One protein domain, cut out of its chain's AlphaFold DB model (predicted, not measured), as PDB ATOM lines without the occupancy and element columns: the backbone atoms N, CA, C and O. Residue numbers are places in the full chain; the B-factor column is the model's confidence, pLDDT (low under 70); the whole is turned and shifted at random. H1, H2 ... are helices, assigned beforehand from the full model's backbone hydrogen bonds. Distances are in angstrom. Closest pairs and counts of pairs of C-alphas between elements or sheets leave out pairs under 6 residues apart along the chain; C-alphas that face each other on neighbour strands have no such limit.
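AT A GLANCE: This is residues 2 to 47 of the 375 residues of an uncharacterized protein of Hydrogenispora ethanolica (UniProt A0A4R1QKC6). A short helix, H1, stands by itself at one end of an open arrangement, and a long stretch, residues 9 to 20, leads from it to two helices side by side, H2 and H3, which run opposite ways. The turn between H2 and H3 sticks out with residues 30 to 35, and residues 42 to 47 follow H3 with no named element. The printed part has 46 residues with three named helices in the order H1, H2, H3 and no named strand; the class is all helix. The whole is only just compact, close to loose, with a radius of gyration of the C-alphas of 11.4 A and spans of 30 by 25 by 14 A.

HOW THE PARTS SIT: H1, residues 2 to 8, is apart from H2, residues 21 to 30. H1 is also apart from H3, residues 34 to 41. H2 and H3 are close but not clearly touching, with 2 pairs of C-alphas within 8 A; their closest C-alphas, those of Leu 28 and Lys 37, are 6.5 A apart. Their lines stand at a shallow tilt of 9 degrees, and they run opposite ways. In H1, H2 and H3 every O i to N i+4 pair is within hydrogen-bond range.

IN THESE COORDINATES: H1 begins at C-alpha 2, at (208.777, 265.860, 201.817), and is 10.0 A long from first to last C-alpha. H2, the longest helix with 10 residues, begins at C-alpha 21, at (204.459, 243.684, 208.986), and measures 14.7 A. H3 measures 10.7 A and ends at C-alpha 41, at (197.420, 253.456, 208.370).

THE WHOLE: The C-alphas farthest apart, those of Asn 12 and Glu 30, are 31.4 A from each other. The printed part has no cut. The link from H1 to H2 is long, with 12 residues, and the link from H2 to H3 is tight, with 3. The mean pLDDT of the printed part is 74.7; residues 21 to 22, 26, 31 to 32, 42 to 43 and 47 of the model are under 70.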
ATOM      1  N   LYS A   2     209.117 265.036 202.997       71.06
ATOM      2  CA  LYS A   2     208.777 265.860 201.817       71.06
ATOM      3  C   LYS A   2     208.293 265.032 200.614       71.06
ATOM      4  O   LYS A   2     207.305 265.404 200.005       71.06
ATOM      5  N   PHE A   3     208.922 263.888 200.335       77.31
ATOM      6  CA  PHE A   3     208.548 263.003 199.224       77.31
ATOM      7  C   PHE A   3     207.128 262.417 199.338       77.31
ATOM      8  O   PHE A   3     206.326 262.588 198.427       77.31
ATOM      9  N   ILE A   4     206.785 261.800 200.477       76.50
ATOM     10  CA  ILE A   4     205.446 261.222 200.716       76.50
ATOM     11  C   ILE A   4     204.363 262.306 200.603       76.50
ATOM     12  O   ILE A   4     203.344 262.091 199.957       76.50
ATOM     13  N   HIS A   5     204.616 263.494 201.164       72.00
ATOM     14  CA  HIS A   5     203.691 264.633 201.095       72.00
ATOM     15  C   HIS A   5     203.537 265.218 199.685       72.00
ATOM     16  O   HIS A   5     202.476 265.723 199.323       72.00
ATOM     17  N   LEU A   6     204.602 265.180 198.880       79.50
ATOM     18  CA  LEU A   6     204.549 265.587 197.477       79.50
ATOM     19  C   LEU A   6     203.666 264.627 196.675       79.50
ATOM     20  O   LEU A   6     202.791 265.090 195.945       79.50
ATOM     21  N   ILE A   7     203.834 263.314 196.868       82.00
ATOM     22  CA  ILE A   7     203.002 262.311 196.193       82.00
ATOM     23  C   ILE A   7     201.548 262.400 196.666       82.00
ATOM     24  O   ILE A   7     200.650 262.400 195.833       82.00
ATOM     25  N   SER A   8     201.291 262.566 197.969       74.56
ATOM     26  CA  SER A   8     199.918 262.635 198.499       74.56
ATOM     27  C   SER A   8     199.115 263.839 197.991       74.56
ATOM     28  O   SER A   8     197.889 263.832 198.060       74.56
ATOM     29  N   LYS A   9     199.783 264.896 197.509       80.69
ATOM     30  CA  LYS A   9     199.146 266.070 196.887       80.69
ATOM     31  C   LYS A   9     198.965 265.938 195.375       80.69
ATOM     32  O   LYS A   9     198.283 266.767 194.770       80.69
ATOM     33  N   SER A  10     199.591 264.941 194.760       85.75
ATOM     34  CA  SER A  10     199.487 264.696 193.329       85.75
ATOM     35  C   SER A  10     198.169 264.000 193.008       85.75
ATOM     36  O   SER A  10     197.775 263.049 193.675       85.75
ATOM     37  N   ARG A  11     197.479 264.455 191.959       86.31
ATOM     38  CA  ARG A  11     196.231 263.821 191.497       86.31
ATOM     39  C   ARG A  11     196.465 262.553 190.673       86.31
ATOM     40  O   ARG A  11     195.530 261.788 190.475       86.31
ATOM     41  N   ASN A  12     197.697 262.339 190.205       91.56
ATOM     42  CA  ASN A  12     198.018 261.332 189.190       91.56
ATOM     43  C   ASN A  12     199.147 260.383 189.632       91.56
ATOM     44  O   ASN A  12     199.786 259.759 188.789       91.56
ATOM     45  N   GLN A  13     199.457 260.312 190.929       86.56
ATOM     46  CA  GLN A  13     200.523 259.456 191.455       86.56
ATOM     47  C   GLN A  13     200.012 258.649 192.646       86.56
ATOM     48  O   GLN A  13     199.255 259.155 193.469       86.56
ATOM     49  N   ILE A  14     200.456 257.396 192.739       84.12
ATOM     50  CA  ILE A  14     200.172 256.495 193.856       84.12
ATOM     51  C   ILE A  14     201.514 255.992 194.381       84.12
ATOM     52  O   ILE A  14     202.353 255.540 193.603       84.12
ATOM     53  N   LEU A  15     201.714 256.073 195.696       81.81
ATOM     54  CA  LEU A  15     202.860 255.470 196.368       81.81
ATOM     55  C   LEU A  15     202.441 254.108 196.927       81.81
ATOM     56  O   LEU A  15     201.594 254.044 197.814       81.81
ATOM     57  N   ILE A  16     203.048 253.037 196.418       83.88
ATOM     58  CA  ILE A  16     202.874 251.681 196.946       83.88
ATOM     59  C   ILE A  16     204.139 251.325 197.718       83.88
ATOM     60  O   ILE A  16     205.240 251.401 197.179       83.88
ATOM     61  N   LEU A  17     203.973 250.946 198.982       77.62
ATOM     62  CA  LEU A  17     205.056 250.494 199.849       77.62
ATOM     63  C   LEU A  17     204.765 249.057 200.258       77.62
ATOM     64  O   LEU A  17     203.689 248.762 200.777       77.62
ATOM     65  N   THR A  18     205.722 248.167 200.025       76.38
ATOM     66  CA  THR A  18     205.644 246.766 200.434       76.38
ATOM     67  C   THR A  18     206.676 246.516 201.521       76.38
ATOM     68  O   THR A  18     207.818 246.964 201.452       76.38
ATOM     69  N   SER A  19     206.257 245.849 202.589       73.38
ATOM     70  CA  SER A  19     207.142 245.478 203.686       73.38
ATOM     71  C   SER A  19     206.520 244.332 204.464       73.38
ATOM     72  O   SER A  19     205.299 244.148 204.451       73.38
ATOM     73  N   ARG A  20     207.343 243.572 205.182       71.25
ATOM     74  CA  ARG A  20     206.823 242.628 206.166       71.25
ATOM     75  C   ARG A  20     206.299 243.410 207.373       71.25
ATOM     76  O   ARG A  20     206.876 244.419 207.778       71.25
ATOM     77  N   GLY A  21     205.194 242.943 207.955       68.44
ATOM     78  CA  GLY A  21     204.459 243.684 208.986       68.44
ATOM     79  C   GLY A  21     205.307 244.150 210.169       68.44
ATOM     80  O   GLY A  21     205.143 245.279 210.629       68.44
ATOM     81  N   TYR A  22     206.229 243.306 210.632       66.50
ATOM     82  CA  TYR A  22     207.090 243.620 211.769       66.50
ATOM     83  C   TYR A  22     208.197 244.634 211.409       66.50
ATOM     84  O   TYR A  22     208.528 245.449 212.263       66.50
ATOM     85  N   VAL A  23     208.730 244.658 210.172       71.38
ATOM     86  CA  VAL A  23     209.734 245.666 209.747       71.38
ATOM     87  C   VAL A  23     209.114 247.047 209.814       71.38
ATOM     88  O   VAL A  23     209.699 247.976 210.364       71.38
ATOM     89  N   LEU A  24     207.892 247.171 209.286       76.06
ATOM     90  CA  LEU A  24     207.148 248.421 209.337       76.06
ATOM     91  C   LEU A  24     206.885 248.843 210.789       76.06
ATOM     92  O   LEU A  24     207.050 250.012 211.121       76.06
ATOM     93  N   GLN A  25     206.501 247.905 211.661       73.56
ATOM     94  CA  GLN A  25     206.302 248.194 213.085       73.56
ATOM     95  C   GLN A  25     207.595 248.649 213.775       73.56
ATOM     96  O   GLN A  25     207.551 249.600 214.551       73.56
ATOM     97  N   GLN A  26     208.729 248.017 213.469       67.56
ATOM     98  CA  GLN A  26     210.034 248.360 214.031       67.56
ATOM     99  C   GLN A  26     210.485 249.757 213.591       67.56
ATOM    100  O   GLN A  26     210.784 250.591 214.443       67.56
ATOM    101  N   GLY A  27     210.449 250.049 212.288       70.81
ATOM    102  CA  GLY A  27     210.805 251.376 211.780       70.81
ATOM    103  C   GLY A  27     209.892 252.474 212.337       70.81
ATOM    104  O   GLY A  27     210.350 253.554 212.694       70.81
ATOM    105  N   LEU A  28     208.593 252.200 212.504       74.06
ATOM    106  CA  LEU A  28     207.682 253.157 213.140       74.06
ATOM    107  C   LEU A  28     207.989 253.390 214.626       74.06
ATOM    108  O   LEU A  28     207.774 254.502 215.111       74.06
ATOM    109  N   ALA A  29     208.471 252.371 215.342       72.88
ATOM    110  CA  ALA A  29     208.855 252.489 216.747       72.88
ATOM    111  C   ALA A  29     210.140 253.312 216.932       72.88
ATOM    112  O   ALA A  29     210.226 254.099 217.873       72.88
ATOM    113  N   GLU A  30     211.105 253.166 216.024       71.62
ATOM    114  CA  GLU A  30     212.385 253.885 216.054       71.62
ATOM    115  C   GLU A  30     212.223 255.378 215.731       71.62
ATOM    116  O   GLU A  30     212.745 256.233 216.440       71.62
ATOM    117  N   TYR A  31     211.434 255.710 214.706       66.31
ATOM    118  CA  TYR A  31     211.326 257.085 214.207       66.31
ATOM    119  C   TYR A  31     210.272 257.954 214.926       66.31
ATOM    120  O   TYR A  31     210.124 259.121 214.561       66.31
ATOM    121  N   GLN A  32     209.533 257.406 215.909       65.56
ATOM    122  CA  GLN A  32     208.546 258.073 216.793       65.56
ATOM    123  C   GLN A  32     207.750 259.238 216.163       65.56
ATOM    124  O   GLN A  32     207.514 260.276 216.783       65.56
ATOM    125  N   ASN A  33     207.322 259.090 214.909       74.00
ATOM    126  CA  ASN A  33     206.654 260.153 214.167       74.00
ATOM    127  C   ASN A  33     205.181 259.798 213.943       74.00
ATOM    128  O   ASN A  33     204.832 259.000 213.071       74.00
ATOM    129  N   GLU A  34     204.302 260.427 214.722       73.38
ATOM    130  CA  GLU A  34     202.855 260.180 214.682       73.38
ATOM    131  C   GLU A  34     202.224 260.502 213.316       73.38
ATOM    132  O   GLU A  34     201.315 259.803 212.869       73.38
ATOM    133  N   GLN A  35     202.743 261.498 212.586       71.50
ATOM    134  CA  GLN A  35     202.248 261.816 211.240       71.50
ATOM    135  C   GLN A  35     202.569 260.701 210.235       71.50
ATOM    136  O   GLN A  35     201.733 260.374 209.392       71.50
ATOM    137  N   LEU A  36     203.753 260.087 210.339       72.69
ATOM    138  CA  LEU A  36     204.129 258.911 209.542       72.69
ATOM    139  C   LEU A  36     203.225 257.723 209.859       72.69
ATOM    140  O   LEU A  36     202.683 257.101 208.947       72.69
ATOM    141  N   LYS A  37     203.019 257.436 211.144       72.69
ATOM    142  CA  LYS A  37     202.175 256.326 211.599       72.69
ATOM    143  C   LYS A  37     200.740 256.445 211.081       72.69
ATOM    144  O   LYS A  37     200.181 255.464 210.593       72.69
ATOM    145  N   LEU A  38     200.168 257.649 211.125       73.25
ATOM    146  CA  LEU A  38     198.857 257.937 210.544       73.25
ATOM    147  C   LEU A  38     198.855 257.748 209.020       73.25
ATOM    148  O   LEU A  38     197.963 257.080 208.503       73.25
ATOM    149  N   ALA A  39     199.865 258.260 208.310       72.62
ATOM    150  CA  ALA A  39     199.970 258.117 206.856       72.62
ATOM    151  C   ALA A  39     200.027 256.644 206.407       72.62
ATOM    152  O   ALA A  39     199.348 256.267 205.454       72.62
ATOM    153  N   PHE A  40     200.769 255.797 207.125       74.81
ATOM    154  CA  PHE A  40     200.840 254.361 206.838       74.81
ATOM    155  C   PHE A  40     199.538 253.607 207.132       74.81
ATOM    156  O   PHE A  40     199.296 252.567 206.523       74.81
ATOM    157  N   ASN A  41     198.685 254.109 208.031       71.12
ATOM    158  CA  ASN A  41     197.420 253.456 208.370       71.12
ATOM    159  C   ASN A  41     196.300 253.722 207.349       71.12
ATOM    160  O   ASN A  41     195.407 252.890 207.219       71.12
ATOM    161  N   ILE A  42     196.345 254.833 206.602       68.06
ATOM    162  CA  ILE A  42     195.252 255.280 205.708       68.06
ATOM    163  C   ILE A  42     195.043 254.353 204.488       68.06
ATOM    164  O   ILE A  42     193.988 254.388 203.862       68.06
ATOM    165  N   GLY A  43     195.996 253.470 204.179       65.00
ATOM    166  CA  GLY A  43     195.902 252.516 203.064       65.00
ATOM    167  C   GLY A  43     196.548 251.165 203.354       65.00
ATOM    168  O   GLY A  43     197.034 250.503 202.439       65.00
ATOM    169  N   LYS A  44     196.622 250.771 204.631       72.31
ATOM    170  CA  LYS A  44     197.318 249.549 205.037       72.31
ATOM    171  C   LYS A  44     196.562 248.308 204.559       72.31
ATOM    172  O   LYS A  44     195.504 247.983 205.084       72.31
ATOM    173  N   CYS A  45     197.154 247.583 203.615       75.38
ATOM    174  CA  CYS A  45     196.730 246.238 203.242       75.38
ATOM    175  C   CYS A  45     197.644 245.219 203.930       75.38
ATOM    176  O   CYS A  45     198.868 245.339 203.859       75.38
ATOM    177  N   PHE A  46     197.059 244.236 204.615       71.19
ATOM    178  CA  PHE A  46     197.803 243.136 205.218       71.19
ATOM    179  C   PHE A  46     197.447 241.853 204.476       71.19
ATOM    180  O   PHE A  46     196.285 241.471 204.441       71.19
ATOM    181  N   LEU A  47     198.443 241.222 203.857       69.44
ATOM    182  CA  LEU A  47     198.269 239.961 203.144       69.44
ATOM    183  C   LEU A  47     198.738 238.829 204.059       69.44
ATOM    184  O   LEU A  47     199.938 238.725 204.321       69.44
TER     185      LEU A  47